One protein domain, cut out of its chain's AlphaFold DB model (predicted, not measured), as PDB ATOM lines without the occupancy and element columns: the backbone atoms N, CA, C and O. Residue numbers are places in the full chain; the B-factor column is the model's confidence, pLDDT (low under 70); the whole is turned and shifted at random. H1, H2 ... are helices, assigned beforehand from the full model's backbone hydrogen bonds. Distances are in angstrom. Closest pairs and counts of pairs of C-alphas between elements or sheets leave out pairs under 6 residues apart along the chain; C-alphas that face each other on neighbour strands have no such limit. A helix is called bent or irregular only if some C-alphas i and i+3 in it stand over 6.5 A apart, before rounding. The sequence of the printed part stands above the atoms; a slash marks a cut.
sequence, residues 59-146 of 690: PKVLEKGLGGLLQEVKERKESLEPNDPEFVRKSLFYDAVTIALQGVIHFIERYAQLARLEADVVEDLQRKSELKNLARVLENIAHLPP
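What this domain is: This is residues 59 to 146 of the 690 residues of the protein "Formate C-acetyltransferase/glycerol dehydratase family glycyl radical enzyme" of Deltaproteobacteria bacterium (UniProt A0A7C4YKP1). A thin rod: one long helix, H2, runs along most of it, and two shorter helices, H1 and H3, lie one after the other along one side of H2, each covering a part of it. The first residues of H1 turn aside at a kink of 92 degrees near residue 66, and residues 81 to 86 stick out at one end. The printed part has 88 residues with three named helices, H1, H2, H3 along the chain, and no named strand; the class is all helix. The whole is only just loose, close to extended, with a radius of gyration of the C-alphas of 17.8 A and spans of 62 by 21 by 15 A.

Where its parts are: H1 is residues 59 to 78, from C-alpha 59 at (119.748, 287.808, 206.055), 25.0 A long. It is irregular: C-alphas 63 and 66 are 9.5 A apart. H2, residues 87 to 121, begins at C-alpha 87 (144.134, 287.885, 190.477) and is 51.6 A long. H3, residues 125 to 141, is 24.4 A long and ends at C-alpha 141 (112.648, 291.571, 194.321).

How they stand to each other: H1 and H2 form a helical hairpin and touch, the closest C-alphas being those of Lys 77 and Ser 91, 6.0 A apart. H2 touches H1 with residues 90 to 105 alone. Their lines, that of H1 a rough one, stand at a steep tilt of 45 degrees, opposite ways. H2 and H3 form a second helical hairpin at a shallow tilt of 17 degrees, opposite ways. They touch, closest at the C-alphas of Ala 112 and Ala 135, 4.3 A apart, and H2 does so with residues 108 to 120 alone. H1 and H3 are close but not clearly touching; their closest C-alphas, those of Gly 65 and Ile 141, are 6.7 A apart. In H3 every O i to N i+4 pair is within hydrogen-bond range; in H1 14 of 16 are, in H2 30 of 31.

The domain as a whole: The two C-alphas farthest apart, those of Asn 83 and Glu 123, are 62.3 A apart. The link from H1 to H2 is short and that from H2 to H3 is tight. The printed part has no cut. The model's mean pLDDT over the printed part is 98.0, and no printed residue is under 70.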
ATOM      1  N   PRO A  59     119.702 286.430 205.565       98.56
ATOM      2  CA  PRO A  59     119.748 287.808 206.055       98.56
ATOM      3  C   PRO A  59     120.470 288.768 205.102       98.56
ATOM      4  O   PRO A  59     119.898 289.794 204.745       98.56
ATOM      5  N   LYS A  60     121.666 288.408 204.607       98.25
ATOM      6  CA  LYS A  60     122.408 289.221 203.626       98.25
ATOM      7  C   LYS A  60     121.617 289.408 202.331       98.25
ATOM      8  O   LYS A  60     121.621 290.500 201.767       98.25
ATOM      9  N   VAL A  61     120.942 288.359 201.850       98.50
ATOM     10  CA  VAL A  61     120.126 288.450 200.628       98.50
ATOM     11  C   VAL A  61     118.937 289.388 200.816       98.50
ATOM     12  O   VAL A  61     118.666 290.205 199.942       98.50
ATOM     13  N   LEU A  62     118.247 289.297 201.953       98.81
ATOM     14  CA  LEU A  62     117.114 290.162 202.282       98.81
ATOM     15  C   LEU A  62     117.550 291.615 202.511       98.81
ATOM     16  O   LEU A  62     116.825 292.527 202.146       98.81
ATOM     17  N   GLU A  63     118.729 291.847 203.085       98.50
ATOM     18  CA  GLU A  63     119.258 293.195 203.313       98.50
ATOM     19  C   GLU A  63     119.692 293.878 202.008       98.50
ATOM     20  O   GLU A  63     119.374 295.045 201.780       98.50
ATOM     21  N   LYS A  64     120.422 293.163 201.143       98.31
ATOM     22  CA  LYS A  64     121.029 293.746 199.935       98.31
ATOM     23  C   LYS A  64     120.173 293.626 198.676       98.31
ATOM     24  O   LYS A  64     120.362 294.406 197.743       98.31
ATOM     25  N   GLY A  65     119.267 292.651 198.617       98.50
ATOM     26  CA  GLY A  65     118.624 292.237 197.371       98.50
ATOM     27  C   GLY A  65     119.624 291.665 196.353       98.50
ATOM     28  O   GLY A  65     120.844 291.683 196.550       98.50
ATOM     29  N   LEU A  66     119.120 291.156 195.227       98.56
ATOM     30  CA  LEU A  66     119.981 290.596 194.176       98.56
ATOM     31  C   LEU A  66     120.815 291.675 193.467       98.56
ATOM     32  O   LEU A  66     121.979 291.434 193.149       98.56
ATOM     33  N   GLY A  67     120.260 292.877 193.277       98.25
ATOM     34  CA  GLY A  67     120.977 294.004 192.678       98.25
ATOM     35  C   GLY A  67     122.132 294.501 193.548       98.25
ATOM     36  O   GLY A  67     123.225 294.742 193.036       98.25
ATOM     37  N   GLY A  68     121.938 294.582 194.870       98.50
ATOM     38  CA  GLY A  68     123.005 294.959 195.801       98.50
ATOM     39  C   GLY A  68     124.127 293.919 195.879       98.50
ATOM     40  O   GLY A  68     125.298 294.286 195.950       98.50
ATOM     41  N   LEU A  69     123.796 292.625 195.798       98.50
ATOM     42  CA  LEU A  69     124.800 291.556 195.699       98.50
ATOM     43  C   LEU A  69     125.592 291.632 194.389       98.50
ATOM     44  O   LEU A  69     126.813 291.496 194.400       98.50
ATOM     45  N   LEU A  70     124.914 291.885 193.268       98.56
ATOM     46  CA  LEU A  70     125.566 292.059 191.971       98.56
ATOM     47  C   LEU A  70     126.533 293.250 191.986       98.56
ATOM     48  O   LEU A  70     127.620 293.169 191.414       98.56
ATOM     49  N   GLN A  71     126.151 294.339 192.651       98.50
ATOM     50  CA  GLN A  71     127.000 295.513 192.816       98.50
ATOM     51  C   GLN A  71     128.228 295.213 193.690       98.50
ATOM     52  O   GLN A  71     129.344 295.525 193.281       98.50
ATOM     53  N   GLU A  72     128.055 294.520 194.821       98.38
ATOM     54  CA  GLU A  72     129.168 294.093 195.684       98.38
ATOM     55  C   GLU A  72     130.205 293.262 194.909       98.38
ATOM     56  O   GLU A  72     131.408 293.465 195.058       98.38
ATOM     57  N   VAL A  73     129.760 292.334 194.058       98.44
ATOM     58  CA  VAL A  73     130.660 291.474 193.270       98.44
ATOM     59  C   VAL A  73     131.449 292.284 192.239       98.44
ATOM     60  O   VAL A  73     132.646 292.049 192.063       98.44
ATOM     61  N   LYS A  74     130.808 293.262 191.587       98.19
ATOM     62  CA  LYS A  74     131.480 294.167 190.643       98.19
ATOM     63  C   LYS A  74     132.556 294.996 191.338       98.19
ATOM     64  O   LYS A  74     133.692 295.001 190.880       98.19
ATOM     65  N   GLU A  75     132.229 295.598 192.479       98.44
ATOM     66  CA  GLU A  75     133.175 296.386 193.279       98.44
ATOM     67  C   GLU A  75     134.373 295.541 193.731       98.44
ATOM     68  O   GLU A  75     135.523 295.963 193.616       98.44
ATOM     69  N   ARG A  76     134.128 294.301 194.181       97.88
ATOM     70  CA  ARG A  76     135.190 293.354 194.558       97.88
ATOM     71  C   ARG A  76     136.111 293.032 193.388       97.88
ATOM     72  O   ARG A  76     137.326 292.980 193.574       97.88
ATOM     73  N   LYS A  77     135.550 292.835 192.193       97.81
ATOM     74  CA  LYS A  77     136.327 292.575 190.981       97.81
ATOM     75  C   LYS A  77     137.154 293.791 190.565       97.81
ATOM     76  O   LYS A  77     138.321 293.634 190.227       97.81
ATOM     77  N   GLU A  78     136.569 294.984 190.612       97.44
ATOM     78  CA  GLU A  78     137.250 296.245 190.293       97.44
ATOM     79  C   GLU A  78     138.374 296.565 191.288       97.44
ATOM     80  O   GLU A  78     139.385 297.140 190.900       97.44
ATOM     81  N   SER A  79     138.241 296.129 192.546       96.94
ATOM     82  CA  SER A  79     139.276 296.277 193.580       96.94
ATOM     83  C   SER A  79     140.432 295.270 193.494       96.94
ATOM     84  O   SER A  79     141.279 295.241 194.385       96.94
ATOM     85  N   LEU A  80     140.466 294.395 192.481       97.12
ATOM     86  CA  LEU A  80     141.552 293.427 192.341       97.12
ATOM     87  C   LEU A  80     142.853 294.115 191.913       97.12
ATOM     88  O   LEU A  80     142.922 294.761 190.870       97.12
ATOM     89  N   GLU A  81     143.910 293.892 192.688       94.75
ATOM     90  CA  GLU A  81     145.243 294.422 192.406       94.75
ATOM     91  C   GLU A  81     145.945 293.594 191.313       94.75
ATOM     92  O   GLU A  81     146.127 292.386 191.495       94.75
ATOM     93  N   PRO A  82     146.396 294.191 190.190       93.56
ATOM     94  CA  PRO A  82     146.990 293.449 189.069       93.56
ATOM     95  C   PRO A  82     148.248 292.628 189.396       93.56
ATOM     96  O   PRO A  82     148.651 291.784 188.597       93.56
ATOM     97  N   ASN A  83     148.900 292.891 190.531       94.62
ATOM     98  CA  ASN A  83     150.074 292.162 191.010       94.62
ATOM     99  C   ASN A  83     149.743 291.044 192.021       94.62
ATOM    100  O   ASN A  83     150.666 290.358 192.464       94.62
ATOM    101  N   ASP A  84     148.469 290.838 192.383       93.94
ATOM    102  CA  ASP A  84     148.036 289.704 193.207       93.94
ATOM    103  C   ASP A  84     148.224 288.392 192.417       93.94
ATOM    104  O   ASP A  84     147.630 288.235 191.344       93.94
ATOM    105  N   PRO A  85     149.009 287.413 192.909       94.88
ATOM    106  CA  PRO A  85     149.163 286.123 192.232       94.88
ATOM    107  C   PRO A  85     147.838 285.356 192.063       94.88
ATOM    108  O   PRO A  85     147.724 284.534 191.155       94.88
ATOM    109  N   GLU A  86     146.818 285.645 192.879       95.44
ATOM    110  CA  GLU A  86     145.480 285.049 192.774       95.44
ATOM    111  C   GLU A  86     144.523 285.853 191.873       95.44
ATOM    112  O   GLU A  86     143.374 285.438 191.696       95.44
ATOM    113  N   PHE A  87     144.969 286.971 191.275       97.44
ATOM    114  CA  PHE A  87     144.134 287.885 190.477       97.44
ATOM    115  C   PHE A  87     143.268 287.138 189.461       97.44
ATOM    116  O   PHE A  87     142.055 287.334 189.404       97.44
ATOM    117  N   VAL A  88     143.879 286.240 188.683       97.06
ATOM    118  CA  VAL A  88     143.181 285.498 187.623       97.06
ATOM    119  C   VAL A  88     142.081 284.612 188.206       97.06
ATOM    120  O   VAL A  88     140.962 284.627 187.700       97.06
ATOM    121  N   ARG A  89     142.363 283.873 189.288       96.44
ATOM    122  CA  ARG A  89     141.387 282.954 189.899       96.44
ATOM    123  C   ARG A  89     140.221 283.721 190.516       96.44
ATOM    124  O   ARG A  89     139.070 283.392 190.241       96.44
ATOM    125  N   LYS A  90     140.510 284.790 191.266       98.12
ATOM    126  CA  LYS A  90     139.480 285.650 191.868       98.12
ATOM    127  C   LYS A  90     138.620 286.334 190.805       98.12
ATOM    128  O   LYS A  90     137.401 286.353 190.927       98.12
ATOM    129  N   SER A  91     139.243 286.854 189.748       98.12
ATOM    130  CA  SER A  91     138.544 287.509 188.636       98.12
ATOM    131  C   SER A  91     137.564 286.553 187.946       98.12
ATOM    132  O   SER A  91     136.396 286.898 187.777       98.12
ATOM    133  N   LEU A  92     138.000 285.320 187.650       97.88
ATOM    134  CA  LEU A  92     137.139 284.276 187.080       97.88
ATOM    135  C   LEU A  92     135.984 283.896 188.014       97.88
ATOM    136  O   LEU A  92     134.855 283.724 187.553       97.88
ATOM    137  N   PHE A  93     136.242 283.794 189.321       98.56
ATOM    138  CA  PHE A  93     135.195 283.541 190.307       98.56
ATOM    139  C   PHE A  93     134.145 284.663 190.318       98.56
ATOM    140  O   PHE A  93     132.949 284.382 190.237       98.56
ATOM    141  N   TYR A  94     134.563 285.931 190.351       98.75
ATOM    142  CA  TYR A  94     133.629 287.059 190.323       98.75
ATOM    143  C   TYR A  94     132.842 287.154 189.011       98.75
ATOM    144  O   TYR A  94     131.664 287.513 189.037       98.75
ATOM    145  N   ASP A  95     133.443 286.788 187.876       98.62
ATOM    146  CA  ASP A  95     132.726 286.680 186.601       98.62
ATOM    147  C   ASP A  95     131.646 285.602 186.638       98.62
ATOM    148  O   ASP A  95     130.499 285.863 186.268       98.62
ATOM    149  N   ALA A  96     131.979 284.415 187.147       98.56
ATOM    150  CA  ALA A  96     131.016 283.330 187.297       98.56
ATOM    151  C   ALA A  96     129.846 283.737 188.208       98.56
ATOM    152  O   ALA A  96     128.685 283.531 187.853       98.56
ATOM    153  N   VAL A  97     130.137 284.377 189.346       98.75
ATOM    154  CA  VAL A  97     129.113 284.889 190.267       98.75
ATOM    155  C   VAL A  97     128.239 285.954 189.601       98.75
ATOM    156  O   VAL A  97     127.016 285.911 189.733       98.75
ATOM    157  N   THR A  98     128.841 286.895 188.870       98.81
ATOM    158  CA  THR A  98     128.124 287.961 188.153       98.81
ATOM    159  C   THR A  98     127.120 287.369 187.166       98.81
ATOM    160  O   THR A  98     125.944 287.739 187.187       98.81
ATOM    161  N   ILE A  99     127.562 286.410 186.347       98.69
ATOM    162  CA  ILE A  99     126.714 285.718 185.370       98.69
ATOM    163  C   ILE A  99     125.586 284.963 186.078       98.69
ATOM    164  O   ILE A  99     124.429 285.046 185.660       98.69
ATOM    165  N   ALA A 100     125.900 284.251 187.162       98.56
ATOM    166  CA  ALA A 100     124.915 283.471 187.897       98.56
ATOM    167  C   ALA A 100     123.832 284.364 188.532       98.56
ATOM    168  O   ALA A 100     122.643 284.099 188.352       98.56
ATOM    169  N   LEU A 101     124.223 285.466 189.187       98.69
ATOM    170  CA  LEU A 101     123.294 286.454 189.749       98.69
ATOM    171  C   LEU A 101     122.404 287.072 188.667       98.69
ATOM    172  O   LEU A 101     121.189 287.114 188.836       98.69
ATOM    173  N   GLN A 102     122.972 287.487 187.531       98.75
ATOM    174  CA  GLN A 102     122.188 287.996 186.400       98.75
ATOM    175  C   GLN A 102     121.195 286.949 185.876       98.75
ATOM    176  O   GLN A 102     120.052 287.281 185.572       98.75
ATOM    177  N   GLY A 103     121.600 285.678 185.809       98.69
ATOM    178  CA  GLY A 103     120.714 284.570 185.455       98.69
ATOM    179  C   GLY A 103     119.512 284.447 186.397       98.69
ATOM    180  O   GLY A 103     118.388 284.268 185.928       98.69
ATOM    181  N   VAL A 104     119.726 284.602 187.708       98.69
ATOM    182  CA  VAL A 104     118.650 284.583 188.718       98.69
ATOM    183  C   VAL A 104     117.702 285.767 188.545       98.69
ATOM    184  O   VAL A 104     116.488 285.572 188.541       98.69
ATOM    185  N   ILE A 105     118.241 286.972 188.353       98.81
ATOM    186  CA  ILE A 105     117.451 288.192 188.127       98.81
ATOM    187  C   ILE A 105     116.535 288.008 186.911       98.81
ATOM    188  O   ILE A 105     115.315 288.107 187.037       98.81
ATOM    189  N   HIS A 106     117.096 287.612 185.763       98.69
ATOM    190  CA  HIS A 106     116.311 287.359 184.552       98.69
ATOM    191  C   HIS A 106     115.280 286.235 184.743       98.69
ATOM    192  O   HIS A 106     114.196 286.263 184.159       98.69
ATOM    193  N   PHE A 107     115.592 285.215 185.550       98.75
ATOM    194  CA  PHE A 107     114.644 284.146 185.856       98.75
ATOM    195  C   PHE A 107     113.425 284.667 186.627       98.75
ATOM    196  O   PHE A 107     112.299 284.315 186.275       98.75
ATOM    197  N   ILE A 108     113.623 285.544 187.615       98.81
ATOM    198  CA  ILE A 108     112.533 286.182 188.366       98.81
ATOM    199  C   ILE A 108     111.712 287.103 187.453       98.81
ATOM    200  O   ILE A 108     110.482 287.022 187.447       98.81
ATOM    201  N   GLU A 109     112.364 287.915 186.620       98.75
ATOM    202  CA  GLU A 109     111.690 288.806 185.663       98.75
ATOM    203  C   GLU A 109     110.792 288.044 184.682       98.75
ATOM    204  O   GLU A 109     109.685 288.488 184.370       98.75
ATOM    205  N   ARG A 110     111.214 286.851 184.240       98.75
ATOM    206  CA  ARG A 110     110.380 285.973 183.405       98.75
ATOM    207  C   ARG A 110     109.107 285.526 184.120       98.75
ATOM    208  O   ARG A 110     108.052 285.481 183.490       98.75
ATOM    209  N   TYR A 111     109.173 285.217 185.416       98.69
ATOM    210  CA  TYR A 111     107.968 284.923 186.202       98.69
ATOM    211  C   TYR A 111     107.100 286.165 186.402       98.69
ATOM    212  O   TYR A 111     105.878 286.050 186.370       98.69
ATOM    213  N   ALA A 112     107.699 287.351 186.546       98.69
ATOM    214  CA  ALA A 112     106.943 288.598 186.608       98.69
ATOM    215  C   ALA A 112     106.168 288.852 185.308       98.69
ATOM    216  O   ALA A 112     104.991 289.208 185.328       98.69
ATOM    217  N   GLN A 113     106.812 288.626 184.160       98.69
ATOM    218  CA  GLN A 113     106.166 288.706 182.853       98.69
ATOM    219  C   GLN A 113     105.041 287.673 182.715       98.69
ATOM    220  O   GLN A 113     103.951 288.026 182.269       98.69
ATOM    221  N   LEU A 114     105.272 286.425 183.131       98.69
ATOM    222  CA  LEU A 114     104.247 285.382 183.104       98.69
ATOM    223  C   LEU A 114     103.036 285.754 183.970       98.69
ATOM    224  O   LEU A 114     101.908 285.668 183.497       98.69
ATOM    225  N   ALA A 115     103.260 286.236 185.195       98.56
ATOM    226  CA  ALA A 115     102.187 286.663 186.090       98.56
ATOM    227  C   ALA A 115     101.342 287.800 185.484       98.56
ATOM    228  O   ALA A 115     100.121 287.789 185.621       98.56
ATOM    229  N   ARG A 116     101.962 288.745 184.756       98.19
ATOM    230  CA  ARG A 116     101.230 289.786 184.005       98.19
ATOM    231  C   ARG A 116     100.353 289.194 182.908       98.19
ATOM    232  O   ARG A 116      99.169 289.507 182.852       98.19
ATOM    233  N   LEU A 117     100.920 288.315 182.082       98.31
ATOM    234  CA  LEU A 117     100.190 287.678 180.984       98.31
ATOM    235  C   LEU A 117      99.008 286.843 181.496       98.31
ATOM    236  O   LEU A 117      97.917 286.918 180.937       98.31
ATOM    237  N   GLU A 118      99.192 286.092 182.585       98.31
ATOM    238  CA  GLU A 118      98.105 285.334 183.209       98.31
ATOM    239  C   GLU A 118      97.036 286.251 183.823       98.31
ATOM    240  O   GLU A 118      95.843 285.963 183.716       98.31
ATOM    241  N   ALA A 119      97.430 287.383 184.419       98.06
ATOM    242  CA  ALA A 119      96.484 288.358 184.958       98.06
ATOM    243  C   ALA A 119      95.596 288.990 183.872       98.06
ATOM    244  O   ALA A 119      94.455 289.375 184.147       98.06
ATOM    245  N   ASP A 120      96.102 289.127 182.647       97.12
ATOM    246  CA  ASP A 120      95.344 289.720 181.546       97.12
ATOM    247  C   ASP A 120      94.208 288.807 181.072       97.12
ATOM    248  O   ASP A 120      93.131 289.313 180.745       97.12
ATOM    249  N   VAL A 121      94.413 287.486 181.116       97.56
ATOM    250  CA  VAL A 121      93.471 286.484 180.587       97.56
ATOM    251  C   VAL A 121      92.594 285.808 181.641       97.56
ATOM    252  O   VAL A 121      91.571 285.233 181.281       97.56
ATOM    253  N   VAL A 122      92.961 285.848 182.927       97.94
ATOM    254  CA  VAL A 122      92.143 285.231 183.981       97.94
ATOM    255  C   VAL A 122      90.844 286.015 184.205       97.94
ATOM    256  O   VAL A 122      90.847 287.244 184.325       97.94
ATOM    257  N   GLU A 123      89.723 285.294 184.270       97.56
ATOM    258  CA  GLU A 123      88.393 285.886 184.474       97.56
ATOM    259  C   GLU A 123      88.110 286.194 185.952       97.56
ATOM    260  O   GLU A 123      87.482 287.205 186.266       97.56
ATOM    261  N   ASP A 124      88.600 285.349 186.864       98.31
ATOM    262  CA  ASP A 124      88.400 285.526 188.301       98.31
ATOM    263  C   ASP A 124      89.105 286.796 188.811       98.31
ATOM    264  O   ASP A 124      90.329 286.937 188.732       98.31
ATOM    265  N   LEU A 125      88.318 287.744 189.332       97.75
ATOM    266  CA  LEU A 125      88.805 289.071 189.720       97.75
ATOM    267  C   LEU A 125      89.772 289.023 190.905       97.75
ATOM    268  O   LEU A 125      90.708 289.827 190.962       97.75
ATOM    269  N   GLN A 126      89.568 288.086 191.834       97.56
ATOM    270  CA  GLN A 126      90.466 287.905 192.967       97.56
ATOM    271  C   GLN A 126      91.822 287.395 192.477       97.56
ATOM    272  O   GLN A 126      92.848 288.030 192.734       97.56
ATOM    273  N   ARG A 127      91.831 286.329 191.672       98.06
ATOM    274  CA  ARG A 127      93.047 285.768 191.088       98.06
ATOM    275  C   ARG A 127      93.777 286.768 190.199       98.06
ATOM    276  O   ARG A 127      95.005 286.843 190.225       98.06
ATOM    277  N   LYS A 128      93.040 287.588 189.449       98.50
ATOM    278  CA  LYS A 128      93.603 288.695 188.669       98.50
ATOM    279  C   LYS A 128      94.354 289.689 189.551       98.50
ATOM    280  O   LYS A 128      95.455 290.110 189.200       98.50
ATOM    281  N   SER A 129      93.772 290.062 190.690       98.12
ATOM    282  CA  SER A 129      94.412 290.949 191.665       98.12
ATOM    283  C   SER A 129      95.665 290.312 192.277       98.12
ATOM    284  O   SER A 129      96.705 290.965 192.360       98.12
ATOM    285  N   GLU A 130      95.602 289.027 192.637       97.88
ATOM    286  CA  GLU A 130      96.749 288.266 193.146       97.88
ATOM    287  C   GLU A 130      97.903 288.225 192.141       97.88
ATOM    288  O   GLU A 130      99.041 288.510 192.508       97.88
ATOM    289  N   LEU A 131      97.623 287.922 190.869       98.62
ATOM    290  CA  LEU A 131      98.631 287.840 189.809       98.62
ATOM    291  C   LEU A 131      99.256 289.203 189.492       98.62
ATOM    292  O   LEU A 131     100.469 289.291 189.303       98.62
ATOM    293  N   LYS A 132      98.467 290.287 189.506       98.44
ATOM    294  CA  LYS A 132      99.000 291.654 189.377       98.44
ATOM    295  C   LYS A 132      99.910 292.025 190.544       98.44
ATOM    296  O   LYS A 132     100.974 292.602 190.326       98.44
ATOM    297  N   ASN A 133      99.514 291.688 191.773       97.81
ATOM    298  CA  ASN A 133     100.365 291.908 192.936       97.81
ATOM    299  C   ASN A 133     101.636 291.048 192.868       97.81
ATOM    300  O   ASN A 133     102.715 291.552 193.156       97.81
ATOM    301  N   LEU A 134     101.531 289.788 192.433       98.44
ATOM    302  CA  LEU A 134     102.680 288.909 192.233       98.44
ATOM    303  C   LEU A 134     103.648 289.488 191.194       98.44
ATOM    304  O   LEU A 134     104.834 289.567 191.476       98.44
ATOM    305  N   ALA A 135     103.168 289.957 190.040       98.69
ATOM    306  CA  ALA A 135     104.018 290.616 189.046       98.69
ATOM    307  C   ALA A 135     104.812 291.787 189.648       98.69
ATOM    308  O   ALA A 135     106.038 291.806 189.553       98.69
ATOM    309  N   ARG A 136     104.127 292.689 190.368       98.25
ATOM    310  CA  ARG A 136     104.754 293.815 191.082       98.25
ATOM    311  C   ARG A 136     105.823 293.343 192.074       98.25
ATOM    312  O   ARG A 136     106.915 293.898 192.102       98.25
ATOM    313  N   VAL A 137     105.505 292.337 192.888       98.44
ATOM    314  CA  VAL A 137     106.438 291.748 193.863       98.44
ATOM    315  C   VAL A 137     107.683 291.214 193.163       98.44
ATOM    316  O   VAL A 137     108.796 291.509 193.586       98.44
ATOM    317  N   LEU A 138     107.507 290.463 192.075       98.75
ATOM    318  CA  LEU A 138     108.603 289.856 191.325       98.75
ATOM    319  C   LEU A 138     109.488 290.900 190.634       98.75
ATOM    320  O   LEU A 138     110.707 290.765 190.655       98.75
ATOM    321  N   GLU A 139     108.898 291.958 190.076       98.25
ATOM    322  CA  GLU A 139     109.634 293.096 189.507       98.25
ATOM    323  C   GLU A 139     110.500 293.802 190.551       98.25
ATOM    324  O   GLU A 139     111.645 294.149 190.265       98.25
ATOM    325  N   ASN A 140     109.974 293.970 191.767       98.25
ATOM    326  CA  ASN A 140     110.712 294.573 192.870       98.25
ATOM    327  C   ASN A 140     111.883 293.685 193.309       98.25
ATOM    328  O   ASN A 140     113.034 294.118 193.245       98.25
ATOM    329  N   ILE A 141     111.618 292.440 193.719       98.44
ATOM    330  CA  ILE A 141     112.648 291.571 194.321       98.44
ATOM    331  C   ILE A 141     113.713 291.097 193.326       98.44
ATOM    332  O   ILE A 141     114.767 290.618 193.744       98.44
ATOM    333  N   ALA A 142     113.452 291.209 192.018       98.31
ATOM    334  CA  ALA A 142     114.457 290.944 190.995       98.31
ATOM    335  C   ALA A 142     115.677 291.867 191.150       98.31
ATOM    336  O   ALA A 142     116.791 291.449 190.860       98.31
ATOM    337  N   HIS A 143     115.496 293.090 191.658       97.06
ATOM    338  CA  HIS A 143     116.575 294.081 191.744       97.06
ATOM    339  C   HIS A 143     116.776 294.645 193.146       97.06
ATOM    340  O   HIS A 143     117.912 294.883 193.555       97.06
ATOM    341  N   LEU A 144     115.690 294.858 193.885       98.50
ATOM    342  CA  LEU A 144     115.679 295.596 195.141       98.50
ATOM    343  C   LEU A 144     115.559 294.663 196.355       98.50
ATOM    344  O   LEU A 144     115.019 293.559 196.242       98.50
ATOM    345  N   PRO A 145     116.027 295.106 197.536       98.56
ATOM    346  CA  PRO A 145     115.663 294.470 198.794       98.56
ATOM    347  C   PRO A 145     114.132 294.436 198.970       98.56
ATOM    348  O   PRO A 145     113.464 295.414 198.617       98.56
ATOM    349  N   PRO A 146     113.561 293.354 199.527       98.44
ATOM    350  CA  PRO A 146     112.142 293.292 199.852       98.44
ATOM    351  C   PRO A 146     111.763 294.358 200.886       98.44
ATOM    352  O   PRO A 146     112.543 294.703 201.772       98.44
TER     353      PRO A 146